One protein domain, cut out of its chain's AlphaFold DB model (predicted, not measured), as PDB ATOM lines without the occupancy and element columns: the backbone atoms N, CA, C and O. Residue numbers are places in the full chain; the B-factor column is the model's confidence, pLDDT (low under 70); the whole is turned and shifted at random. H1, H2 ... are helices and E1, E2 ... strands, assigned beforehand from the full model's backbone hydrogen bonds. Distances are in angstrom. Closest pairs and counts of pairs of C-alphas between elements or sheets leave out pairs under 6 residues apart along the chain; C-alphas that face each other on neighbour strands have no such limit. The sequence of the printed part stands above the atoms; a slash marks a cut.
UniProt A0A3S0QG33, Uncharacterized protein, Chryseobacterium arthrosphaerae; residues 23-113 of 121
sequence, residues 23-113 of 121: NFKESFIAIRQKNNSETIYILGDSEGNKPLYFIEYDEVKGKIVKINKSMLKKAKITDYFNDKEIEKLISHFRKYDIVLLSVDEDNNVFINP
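This is residues 23 to 113 of the 121 residues of an uncharacterized protein of Chryseobacterium arthrosphaerae (UniProt A0A3S0QG33). One twisted sheet of six antiparallel strands curls round the helix H2, which packs on one of its faces and makes a second layer. The short helix H1 sits off one end of E3 and E4 and only just reaches the sheet. The printed part has 91 residues, with named elements in the order E1, E2, E3, E4, H1, H2, E5, E6, and the sheet's order is E4, E3, E2, E1, E5, E6. The class is mixed, helices and strands. The whole is compact and rounded, with a radius of gyration of the C-alphas of 12.6 A and spans of 34 by 31 by 20 A.

E1, residues 27 to 33, begins at C-alpha 27 (252.085, 248.564, 272.462) and is 19.4 A long. E2, residues 38 to 45, is the longest strand at 23.2 A. E3, residues 53 to 58, is 16.3 A long, and E4, residues 63 to 68, is 14.7 A long. E5, residues 100 to 103, measures 10.4 A. E6, residues 109 to 112, measures 10.1 A and ends at C-alpha 112 (251.091, 262.653, 269.358). H2, residues 83 to 93, starts at C-alpha 83 (262.939, 240.332, 268.324) and is 15.2 A long. H1, residues 70 to 75, is 8.6 A long.

E1 to E4 form a meander, each strand the antiparallel neighbour of the one before. E1 and E2, a hairpin, run at 158 degrees, with N 30 and O 42 2.9 A apart, within hydrogen-bond range. In the hairpin E2 and E3, at 153 degrees, N 41 and O 55 are 2.8 A apart. In the hairpin E3 and E4, at 152 degrees, N 56 and O 66 are 2.8 A apart. On the other side of E1 from E2, E5 is antiparallel to E1 at 175 degrees, with N 29 and O 101 2.8 A apart. E5 and E6, a hairpin at 171 degrees, have N 110 and O 102 2.8 A apart. E4 and E6 are the edge strands, and they are apart. H2 is on the sheet, which curls round it. Its closest C-alphas to E4 are those of Glu 87 and Ile 64, 7.3 A. To E2 they are those of Ile 90 and Tyr 41, 7.7 A. E3 and H2 are near each other. H1 only grazes the sheet, with residues 70 to 72; the closest C-alphas of E3 and H1 are those of Tyr 53 and Met 71, 7.5 A. H1 and H2 are apart. In both helices every O i to N i+4 pair is within hydrogen-bond range.

The two C-alphas farthest apart, those of Val 60 and Asp 106, are 36.1 A apart. The printed part has no cut, and no link is long. The mean pLDDT of the printed part is 92.2; residues 34 and 113 are under 70.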
ATOM      1  N   ASN A  23     247.699 246.318 264.537       91.50
ATOM      2  CA  ASN A  23     249.057 245.771 264.601       91.50
ATOM      3  C   ASN A  23     249.879 246.264 265.804       91.50
ATOM      4  O   ASN A  23     250.927 245.679 266.073       91.50
ATOM      5  N   PHE A  24     249.436 247.327 266.475       95.25
ATOM      6  CA  PHE A  24     250.097 247.946 267.620       95.25
ATOM      7  C   PHE A  24     249.359 247.702 268.936       95.25
ATOM      8  O   PHE A  24     249.742 248.301 269.938       95.25
ATOM      9  N   LYS A  25     248.316 246.864 268.947       95.69
ATOM     10  CA  LYS A  25     247.553 246.556 270.158       95.69
ATOM     11  C   LYS A  25     248.484 246.199 271.328       95.69
ATOM     12  O   LYS A  25     249.436 245.439 271.151       95.69
ATOM     13  N   GLU A  26     248.199 246.782 272.491       95.94
ATOM     14  CA  GLU A  26     248.973 246.671 273.737       95.94
ATOM     15  C   GLU A  26     250.425 247.182 273.646       95.94
ATOM     16  O   GLU A  26     251.275 246.836 274.473       95.94
ATOM     17  N   SER A  27     250.739 248.023 272.657       96.81
ATOM     18  CA  SER A  27     252.085 248.564 272.462       96.81
ATOM     19  C   SER A  27     252.126 250.085 272.521       96.81
ATOM     20  O   SER A  27     251.218 250.790 272.079       96.81
ATOM     21  N   PHE A  28     253.239 250.575 273.049       96.81
ATOM     22  CA  PHE A  28     253.650 251.967 273.043       96.81
ATOM     23  C   PHE A  28     254.934 252.099 272.229       96.81
ATOM     24  O   PHE A  28     255.910 251.399 272.503       96.81
ATOM     25  N   ILE A  29     254.967 253.020 271.269       96.44
ATOM     26  CA  ILE A  29     256.152 253.336 270.470       96.44
ATOM     27  C   ILE A  29     256.338 254.848 270.433       96.44
ATOM     28  O   ILE A  29     255.422 255.588 270.083       96.44
ATOM     29  N   ALA A  30     257.547 255.310 270.737       94.31
ATOM     30  CA  ALA A  30     257.938 256.703 270.565       94.31
ATOM     31  C   ALA A  30     259.304 256.822 269.891       94.31
ATOM     32  O   ALA A  30     260.195 255.993 270.098       94.31
ATOM     33  N   ILE A  31     259.495 257.886 269.115       91.50
ATOM     34  CA  ILE A  31     260.782 258.217 268.511       91.50
ATOM     35  C   ILE A  31     261.538 259.206 269.391       91.50
ATOM     36  O   ILE A  31     261.046 260.268 269.770       91.50
ATOM     37  N   ARG A  32     262.807 258.882 269.628       85.81
ATOM     38  CA  ARG A  32     263.838 259.824 270.041       85.81
ATOM     39  C   ARG A  32     264.930 259.826 268.978       85.81
ATOM     40  O   ARG A  32     265.769 258.928 268.930       85.81
ATOM     41  N   GLN A  33     264.948 260.836 268.121       78.00
ATOM     42  CA  GLN A  33     266.014 260.954 267.132       78.00
ATOM     43  C   GLN A  33     267.350 261.263 267.827       78.00
ATOM     44  O   GLN A  33     267.416 262.121 268.711       78.00
ATOM     45  N   LYS A  34     268.415 260.539 267.456       69.94
ATOM     46  CA  LYS A  34     269.771 260.773 267.980       69.94
ATOM     47  C   LYS A  34     270.571 261.677 267.040       69.94
ATOM     48  O   LYS A  34     271.309 262.532 267.521       69.94
ATOM     49  N   ASN A  35     270.428 261.485 265.725       78.69
ATOM     50  CA  ASN A  35     270.955 262.335 264.647       78.69
ATOM     51  C   ASN A  35     270.285 261.956 263.301       78.69
ATOM     52  O   ASN A  35     269.358 261.150 263.273       78.69
ATOM     53  N   ASN A  36     270.751 262.513 262.178       75.38
ATOM     54  CA  ASN A  36     270.176 262.252 260.848       75.38
ATOM     55  C   ASN A  36     270.391 260.817 260.327       75.38
ATOM     56  O   ASN A  36     269.743 260.428 259.364       75.38
ATOM     57  N   SER A  37     271.304 260.041 260.918       83.06
ATOM     58  CA  SER A  37     271.629 258.672 260.484       83.06
ATOM     59  C   SER A  37     271.156 257.585 261.453       83.06
ATOM     60  O   SER A  37     271.146 256.410 261.092       83.06
ATOM     61  N   GLU A  38     270.791 257.956 262.680       87.25
ATOM     62  CA  GLU A  38     270.408 257.036 263.747       87.25
ATOM     63  C   GLU A  38     269.138 257.509 264.462       87.25
ATOM     64  O   GLU A  38     269.095 258.579 265.088       87.25
ATOM     65  N   THR A  39     268.138 256.633 264.457       92.31
ATOM     66  CA  THR A  39     266.886 256.811 265.192       92.31
ATOM     67  C   THR A  39     266.847 255.849 266.366       92.31
ATOM     68  O   THR A  39     267.147 254.663 266.219       92.31
ATOM     69  N   ILE A  40     266.474 256.348 267.548       94.88
ATOM     70  CA  ILE A  40     266.170 255.493 268.693       94.88
ATOM     71  C   ILE A  40     264.656 255.392 268.813       94.88
ATOM     72  O   ILE A  40     263.979 256.392 269.044       94.88
ATOM     73  N   TYR A  41     264.135 254.176 268.709       95.69
ATOM     74  CA  TYR A  41     262.763 253.876 269.086       95.69
ATOM     75  C   TYR A  41     262.721 253.437 270.543       95.69
ATOM     76  O   TYR A  41     263.550 252.648 271.007       95.69
ATOM     77  N   ILE A  42     261.743 253.962 271.262       96.12
ATOM     78  CA  ILE A  42     261.370 253.537 272.602       96.12
ATOM     79  C   ILE A  42     260.124 252.680 272.430       96.12
ATOM     80  O   ILE A  42     259.134 253.170 271.897       96.12
ATOM     81  N   LEU A  43     260.188 251.419 272.848       97.56
ATOM     82  CA  LEU A  43     259.074 250.476 272.765       97.56
ATOM     83  C   LEU A  43     258.721 249.973 274.166       97.56
ATOM     84  O   LEU A  43     259.614 249.654 274.954       97.56
ATOM     85  N   GLY A  44     257.433 249.879 274.464       96.81
ATOM     86  CA  GLY A  44     256.913 249.384 275.735       96.81
ATOM     87  C   GLY A  44     255.512 248.808 275.603       96.81
ATOM     88  O   GLY A  44     254.937 248.811 274.514       96.81
ATOM     89  N   ASP A  45     254.975 248.315 276.714       95.19
ATOM     90  CA  ASP A  45     253.540 248.064 276.834       95.19
ATOM     91  C   ASP A  45     252.772 249.393 276.867       95.19
ATOM     92  O   ASP A  45     253.279 250.401 277.367       95.19
ATOM     93  N   SER A  46     251.547 249.396 276.343       93.88
ATOM     94  CA  SER A  46     250.706 250.599 276.284       93.88
ATOM     95  C   SER A  46     250.322 251.155 277.657       93.88
ATOM     96  O   SER A  46     250.069 252.353 277.773       93.88
ATOM     97  N   GLU A  47     250.279 250.313 278.694       90.19
ATOM     98  CA  GLU A  47     249.940 250.735 280.058       90.19
ATOM     99  C   GLU A  47     251.100 251.450 280.767       90.19
ATOM    100  O   GLU A  47     250.885 252.157 281.751       90.19
ATOM    101  N   GLY A  48     252.333 251.287 280.274       86.25
ATOM    102  CA  GLY A  48     253.537 251.889 280.847       86.25
ATOM    103  C   GLY A  48     254.004 251.237 282.151       86.25
ATOM    104  O   GLY A  48     254.772 251.845 282.903       86.25
ATOM    105  N   ASN A  49     253.560 250.010 282.430       89.12
ATOM    106  CA  ASN A  49     253.833 249.319 283.689       89.12
ATOM    107  C   ASN A  49     255.105 248.454 283.639       89.12
ATOM    108  O   ASN A  49     255.586 248.004 284.685       89.12
ATOM    109  N   LYS A  50     255.676 248.209 282.448       92.88
ATOM    110  CA  LYS A  50     256.879 247.380 282.269       92.88
ATOM    111  C   LYS A  50     258.087 248.207 281.799       92.88
ATOM    112  O   LYS A  50     257.954 249.280 281.213       92.88
ATOM    113  N   PRO A  51     259.320 247.721 282.044       95.75
ATOM    114  CA  PRO A  51     260.525 248.388 281.569       95.75
ATOM    115  C   PRO A  51     260.593 248.438 280.043       95.75
ATOM    116  O   PRO A  51     260.313 247.447 279.376       95.75
ATOM    117  N   LEU A  52     261.055 249.566 279.514       96.25
ATOM    118  CA  LEU A  52     261.096 249.849 278.080       96.25
ATOM    119  C   LEU A  52     262.274 249.177 277.360       96.25
ATOM    120  O   LEU A  52     263.364 248.991 277.917       96.25
ATOM    121  N   TYR A  53     262.064 248.912 276.075       97.38
ATOM    122  CA  TYR A  53     263.087 248.587 275.090       97.38
ATOM    123  C   TYR A  53     263.611 249.869 274.434       97.38
ATOM    124  O   TYR A  53     262.836 250.753 274.069       97.38
ATOM    125  N   PHE A  54     264.927 249.942 274.218       96.19
ATOM    126  CA  PHE A  54     265.543 250.985 273.392       96.19
ATOM    127  C   PHE A  54     266.138 250.354 272.141       96.19
ATOM    128  O   PHE A  54     267.028 249.507 272.234       96.19
ATOM    129  N   ILE A  55     265.647 250.754 270.978       97.00
ATOM    130  CA  ILE A  55     265.956 250.126 269.698       97.00
ATOM    131  C   ILE A  55     266.690 251.142 268.835       97.00
ATOM    132  O   ILE A  55     266.140 252.187 268.501       97.00
ATOM    133  N   GLU A  56     267.935 250.844 268.485       95.88
ATOM    134  CA  GLU A  56     268.735 251.669 267.582       95.88
ATOM    135  C   GLU A  56     268.494 251.193 266.146       95.88
ATOM    136  O   GLU A  56     268.699 250.016 265.820       95.88
ATOM    137  N   TYR A  57     268.059 252.115 265.295       95.19
ATOM    138  CA  TYR A  57     267.820 251.896 263.876       95.19
ATOM    139  C   TYR A  57     268.792 252.739 263.056       95.19
ATOM    140  O   TYR A  57     268.939 253.941 263.280       95.19
ATOM    141  N   ASP A  58     269.444 252.090 262.100       94.00
ATOM    142  CA  ASP A  58     270.350 252.733 261.155       94.00
ATOM    143  C   ASP A  58     269.544 253.148 259.920       94.00
ATOM    144  O   ASP A  58     269.076 252.297 259.155       94.00
ATOM    145  N   GLU A  59     269.360 254.458 259.748       90.44
ATOM    146  CA  GLU A  59     268.559 255.028 258.660       90.44
ATOM    147  C   GLU A  59     269.181 254.766 257.286       90.44
ATOM    148  O   GLU A  59     268.467 254.593 256.301       90.44
ATOM    149  N   VAL A  60     270.512 254.664 257.218       91.44
ATOM    150  CA  VAL A  60     271.242 254.418 255.968       91.44
ATOM    151  C   VAL A  60     271.120 252.954 255.553       91.44
ATOM    152  O   VAL A  60     270.931 252.649 254.376       91.44
ATOM    153  N   LYS A  61     271.219 252.027 256.513       93.31
ATOM    154  CA  LYS A  61     271.085 250.583 256.258       93.31
ATOM    155  C   LYS A  61     269.634 250.112 256.208       93.31
ATOM    156  O   LYS A  61     269.404 248.973 255.805       93.31
ATOM    157  N   GLY A  62     268.689 250.932 256.660       92.25
ATOM    158  CA  GLY A  62     267.272 250.590 256.695       92.25
ATOM    159  C   GLY A  62     266.969 249.389 257.594       92.25
ATOM    160  O   GLY A  62     266.156 248.545 257.222       92.25
ATOM    161  N   LYS A  63     267.646 249.266 258.745       95.12
ATOM    162  CA  LYS A  63     267.421 248.142 259.669       95.12
ATOM    163  C   LYS A  63     267.722 248.472 261.125       95.12
ATOM    164  O   LYS A  63     268.540 249.339 261.432       95.12
ATOM    165  N   ILE A  64     267.124 247.683 262.017       96.56
ATOM    166  CA  ILE A  64     267.501 247.644 263.430       96.56
ATOM    167  C   ILE A  64     268.934 247.115 263.536       96.56
ATOM    168  O   ILE A  64     269.270 246.065 262.985       96.56
ATOM    169  N   VAL A  65     269.787 247.851 264.244       96.06
ATOM    170  CA  VAL A  65     271.176 247.449 264.511       96.06
ATOM    171  C   VAL A  65     271.378 246.982 265.946       96.06
ATOM    172  O   VAL A  65     272.327 246.245 266.215       96.06
ATOM    173  N   LYS A  66     270.492 247.377 266.870       96.38
ATOM    174  CA  LYS A  66     270.580 246.978 268.276       96.38
ATOM    175  C   LYS A  66     269.242 247.091 268.996       96.38
ATOM    176  O   LYS A  66     268.540 248.085 268.858       96.38
ATOM    177  N   ILE A  67     268.951 246.105 269.844       97.38
ATOM    178  CA  ILE A  67     267.819 246.108 270.779       97.38
ATOM    179  C   ILE A  67     268.385 246.044 272.201       97.38
ATOM    180  O   ILE A  67     268.962 245.039 272.623       97.38
ATOM    181  N   ASN A  68     268.263 247.134 272.953       96.12
ATOM    182  CA  ASN A  68     268.741 247.233 274.325       96.12
ATOM    183  C   ASN A  68     267.631 246.848 275.312       96.12
ATOM    184  O   ASN A  68     266.675 247.592 275.521       96.12
ATOM    185  N   LYS A  69     267.837 245.699 275.965       95.44
ATOM    186  CA  LYS A  69     266.945 245.095 276.970       95.44
ATOM    187  C   LYS A  69     267.484 245.218 278.404       95.44
ATOM    188  O   LYS A  69     267.115 244.457 279.295       95.44
ATOM    189  N   SER A  70     268.439 246.123 278.641       94.88
ATOM    190  CA  SER A  70     269.128 246.236 279.939       94.88
ATOM    191  C   SER A  70     268.182 246.559 281.098       94.88
ATOM    192  O   SER A  70     268.385 246.048 282.199       94.88
ATOM    193  N   MET A  71     267.130 247.345 280.850       93.44
ATOM    194  CA  MET A  71     266.131 247.693 281.864       93.44
ATOM    195  C   MET A  71     265.303 246.480 282.298       93.44
ATOM    196  O   MET A  71     265.103 246.283 283.495       93.44
ATOM    197  N   LEU A  72     264.920 245.611 281.356       94.19
ATOM    198  CA  LEU A  72     264.226 244.356 281.654       94.19
ATOM    199  C   LEU A  72     265.109 243.428 282.496       94.19
ATOM    200  O   LEU A  72     264.688 242.948 283.548       94.19
ATOM    201  N   LYS A  73     266.382 243.266 282.100       94.62
ATOM    202  CA  LYS A  73     267.365 242.465 282.853       94.62
ATOM    203  C   LYS A  73     267.557 242.979 284.279       94.62
ATOM    204  O   LYS A  73     267.584 242.185 285.217       94.62
ATOM    205  N   LYS A  74     267.666 244.301 284.455       94.81
ATOM    206  CA  LYS A  74     267.813 244.934 285.775       94.81
ATOM    207  C   LYS A  74     266.579 244.712 286.655       94.81
ATOM    208  O   LYS A  74     266.730 244.471 287.849       94.81
ATOM    209  N   ALA A  75     265.388 244.757 286.062       94.44
ATOM    210  CA  ALA A  75     264.123 244.514 286.748       94.44
ATOM    211  C   ALA A  75     263.795 243.020 286.941       94.44
ATOM    212  O   ALA A  75     262.802 242.706 287.589       94.44
ATOM    213  N   LYS A  76     264.618 242.101 286.407       95.06
ATOM    214  CA  LYS A  76     264.356 240.648 286.376       95.06
ATOM    215  C   LYS A  76     263.014 240.298 285.717       95.06
ATOM    216  O   LYS A  76     262.342 239.357 286.128       95.06
ATOM    217  N   ILE A  77     262.640 241.062 284.696       94.38
ATOM    218  CA  ILE A  77     261.429 240.848 283.905       94.38
ATOM    219  C   ILE A  77     261.812 240.110 282.624       94.38
ATOM    220  O   ILE A  77     262.798 240.456 281.970       94.38
ATOM    221  N   THR A  78     261.044 239.074 282.294       93.50
ATOM    222  CA  THR A  78     261.184 238.333 281.037       93.50
ATOM    223  C   THR A  78     260.818 239.225 279.856       93.50
ATOM    224  O   THR A  78     259.942 240.082 279.969       93.50
ATOM    225  N   ASP A  79     261.468 239.007 278.715       94.25
ATOM    226  CA  ASP A  79     261.104 239.673 277.468       94.25
ATOM    227  C   ASP A  79     259.623 239.430 277.142       94.25
ATOM    228  O   ASP A  79     259.176 238.286 277.068       94.25
ATOM    229  N   TYR A  80     258.880 240.520 276.952       95.06
ATOM    230  CA  TYR A  80     257.459 240.509 276.600       95.06
ATOM    231  C   TYR A  80     257.200 240.897 275.137       95.06
ATOM    232  O   TYR A  80     256.099 240.684 274.650       95.06
ATOM    233  N   PHE A  81     258.224 241.382 274.430       95.19
ATOM    234  CA  PHE A  81     258.305 241.380 272.972       95.19
ATOM    235  C   PHE A  81     259.555 240.613 272.533       95.19
ATOM    236  O   PHE A  81     260.669 240.880 273.008       95.19
ATOM    237  N   ASN A  82     259.384 239.663 271.619       94.12
ATOM    238  CA  ASN A  82     260.494 238.985 270.960       94.12
ATOM    239  C   ASN A  82     261.040 239.821 269.789       94.12
ATOM    240  O   ASN A  82     260.385 240.732 269.291       94.12
ATOM    241  N   ASP A  83     262.246 239.504 269.320       94.94
ATOM    242  CA  ASP A  83     262.939 240.332 268.324       94.94
ATOM    243  C   ASP A  83     262.150 240.477 267.005       94.94
ATOM    244  O   ASP A  83     262.155 241.553 266.412       94.94
ATOM    245  N   LYS A  84     261.394 239.449 266.584       95.50
ATOM    246  CA  LYS A  84     260.549 239.515 265.376       95.50
ATOM    247  C   LYS A  84     259.336 240.425 265.564       95.50
ATOM    248  O   LYS A  84     258.936 241.112 264.627       95.50
ATOM    249  N   GLU A  85     258.737 240.422 266.754       96.00
ATOM    250  CA  GLU A  85     257.645 241.340 267.098       96.00
ATOM    251  C   GLU A  85     258.142 242.782 267.090       96.00
ATOM    252  O   GLU A  85     257.511 243.638 266.474       96.00
ATOM    253  N   ILE A  86     259.315 243.029 267.678       97.31
ATOM    254  CA  ILE A  86     259.962 244.344 267.674       97.31
ATOM    255  C   ILE A  86     260.220 244.809 266.235       97.31
ATOM    256  O   ILE A  86     259.840 245.919 265.869       97.31
ATOM    257  N   GLU A  87     260.820 243.966 265.393       96.69
ATOM    258  CA  GLU A  87     261.064 244.282 263.980       96.69
ATOM    259  C   GLU A  87     259.773 244.621 263.224       96.69
ATOM    260  O   GLU A  87     259.725 245.624 262.506       96.69
ATOM    261  N   LYS A  88     258.712 243.826 263.416       95.81
ATOM    262  CA  LYS A  88     257.401 244.061 262.796       95.81
ATOM    263  C   LYS A  88     256.799 245.391 263.253       95.81
ATOM    264  O   LYS A  88     256.365 246.176 262.410       95.81
ATOM    265  N   LEU A  89     256.794 245.652 264.560       96.62
ATOM    266  CA  LEU A  89     256.254 246.876 265.153       96.62
ATOM    267  C   LEU A  89     256.989 248.113 264.636       96.62
ATOM    268  O   LEU A  89     256.349 249.035 264.139       96.62
ATOM    269  N   ILE A  90     258.326 248.115 264.656       95.81
ATOM    270  CA  ILE A  90     259.117 249.245 264.149       95.81
ATOM    271  C   ILE A  90     258.929 249.426 262.637       95.81
ATOM    272  O   ILE A  90     258.768 250.553 262.170       95.81
ATOM    273  N   SER A  91     258.898 248.339 261.858       93.50
ATOM    274  CA  SER A  91     258.661 248.409 260.409       93.50
ATOM    275  C   SER A  91     257.293 249.002 260.070       93.50
ATOM    276  O   SER A  91     257.185 249.811 259.149       93.50
ATOM    277  N   HIS A  92     256.249 248.629 260.814       92.69
ATOM    278  CA  HIS A  92     254.926 249.217 260.651       92.69
ATOM    279  C   HIS A  92     254.901 250.669 261.107       92.69
ATOM    280  O   HIS A  92     254.444 251.512 260.346       92.69
ATOM    281  N   PHE A  93     255.438 250.972 262.292       92.56
ATOM    282  CA  PHE A  93     255.431 252.317 262.867       92.56
ATOM    283  C   PHE A  93     256.069 253.343 261.924       92.56
ATOM    284  O   PHE A  93     255.530 254.421 261.721       92.56
ATOM    285  N   ARG A  94     257.164 252.972 261.250       89.81
ATOM    286  CA  ARG A  94     257.859 253.821 260.267       89.81
ATOM    287  C   ARG A  94     257.038 254.213 259.038       89.81
ATOM    288  O   ARG A  94     257.454 255.110 258.312       89.81
ATOM    289  N   LYS A  95     255.927 253.528 258.759       87.44
ATOM    290  CA  LYS A  95     255.008 253.905 257.673       87.44
ATOM    291  C   LYS A  95     254.148 255.110 258.051       87.44
ATOM    292  O   LYS A  95     253.556 255.720 257.167       87.44
ATOM    293  N   TYR A  96     254.079 255.423 259.342       83.62
ATOM    294  CA  TYR A  96     253.336 256.543 259.892       83.62
ATOM    295  C   TYR A  96     254.325 257.664 260.227       83.62
ATOM    296  O   TYR A  96     255.345 257.433 260.875       83.62
ATOM    297  N   ASP A  97     254.034 258.885 259.785       79.81
ATOM    298  CA  ASP A  97     254.861 260.064 260.065       79.81
ATOM    299  C   ASP A  97     254.466 260.688 261.415       79.81
ATOM    300  O   ASP A  97     253.923 261.789 261.492       79.81
ATOM    301  N   ILE A  98     254.643 259.917 262.496       83.94
ATOM    302  CA  ILE A  98     254.242 260.291 263.862       83.94
ATOM    303  C   ILE A  98     255.379 260.087 264.861       83.94
ATOM    304  O   ILE A  98     256.181 259.160 264.755       83.94
ATOM    305  N   VAL A  99     255.433 260.947 265.883       87.44
ATOM    306  CA  VAL A  99     256.449 260.868 266.949       87.44
ATOM    307  C   VAL A  99     256.131 259.766 267.952       87.44
ATOM    308  O   VAL A  99     257.048 259.181 268.531       87.44
ATOM    309  N   LEU A 100     254.847 259.512 268.207       91.88
ATOM    310  CA  LEU A 100     254.397 258.632 269.279       91.88
ATOM    311  C   LEU A 100     253.044 258.013 268.936       91.88
ATOM    312  O   LEU A 100     252.131 258.725 268.515       91.88
ATOM    313  N   LEU A 101     252.937 256.709 269.177       93.62
ATOM    314  CA  LEU A 101     251.719 255.909 269.106       93.62
ATOM    315  C   LEU A 101     251.618 255.046 270.364       93.62
ATOM    316  O   LEU A 101     252.591 254.406 270.755       93.62
ATOM    317  N   SER A 102     250.437 254.986 270.961       95.62
ATOM    318  CA  SER A 102     250.071 253.959 271.932       95.62
ATOM    319  C   SER A 102     248.720 253.387 271.538       95.62
ATOM    320  O   SER A 102     247.824 254.154 271.184       95.62
ATOM    321  N   VAL A 103     248.571 252.068 271.588       96.19
ATOM    322  CA  VAL A 103     247.281 251.402 271.384       96.19
ATOM    323  C   VAL A 103     247.038 250.477 272.560       96.19
ATOM    324  O   VAL A 103     247.850 249.591 272.814       96.19
ATOM    325  N   ASP A 104     245.950 250.698 273.289       94.12
ATOM    326  CA  ASP A 104     245.621 249.896 274.468       94.12
ATOM    327  C   ASP A 104     244.928 248.565 274.118       94.12
ATOM    328  O   ASP A 104     244.780 248.194 272.948       94.12
ATOM    329  N   GLU A 105     244.534 247.810 275.146       93.81
ATOM    330  CA  GLU A 105     243.865 246.514 274.990       93.81
ATOM    331  C   GLU A 105     242.491 246.628 274.297       93.81
ATOM    332  O   GLU A 105     242.075 245.716 273.571       93.81
ATOM    333  N   ASP A 106     241.816 247.769 274.438       94.75
ATOM    334  CA  ASP A 106     240.509 248.051 273.840       94.75
ATOM    335  C   ASP A 106     240.619 248.618 272.409       94.75
ATOM    336  O   ASP A 106     239.606 248.889 271.762       94.75
ATOM    337  N   ASN A 107     241.840 248.726 271.868       91.75
ATOM    338  CA  ASN A 107     242.182 249.400 270.609       91.75
ATOM    339  C   ASN A 107     241.935 250.918 270.617       91.75
ATOM    340  O   ASN A 107     241.791 251.520 269.547       91.75
ATOM    341  N   ASN A 108     241.919 251.568 271.781       92.56
ATOM    342  CA  ASN A 108     241.968 253.023 271.814       92.56
ATOM    343  C   ASN A 108     243.358 253.480 271.378       92.56
ATOM    344  O   ASN A 108     244.381 252.988 271.857       92.56
ATOM    345  N   VAL A 109     243.384 254.446 270.465       91.56
ATOM    346  CA  VAL A 109     244.608 254.948 269.847       91.56
ATOM    347  C   VAL A 109     244.954 256.311 270.432       91.56
ATOM    348  O   VAL A 109     244.174 257.260 270.343       91.56
ATOM    349  N   PHE A 110     246.155 256.425 270.989       90.12
ATOM    350  CA  PHE A 110     246.758 257.692 271.376       90.12
ATOM    351  C   PHE A 110     247.908 258.021 270.427       90.12
ATOM    352  O   PHE A 110     248.872 257.264 270.318       90.12
ATOM    353  N   ILE A 111     247.821 259.168 269.758       87.69
ATOM    354  CA  ILE A 111     248.857 259.669 268.852       87.69
ATOM    355  C   ILE A 111     249.286 261.044 269.330       87.69
ATOM    356  O   ILE A 111     248.450 261.890 269.652       87.69
ATOM    357  N   ASN A 112     250.595 261.287 269.326       81.75
ATOM    358  CA  ASN A 112     251.091 262.653 269.358       81.75
ATOM    359  C   ASN A 112     251.115 263.207 267.918       81.75
ATOM    360  O   ASN A 112     251.912 262.717 267.114       81.75
ATOM    361  N   PRO A 113     250.275 264.206 267.589       66.31
ATOM    362  CA  PRO A 113     250.148 264.730 266.230       66.31
ATOM    363  C   PRO A 113     251.316 265.628 265.796       66.31
ATOM    364  O   PRO A 113     251.342 266.056 264.644       66.31
TER     365      PRO A 113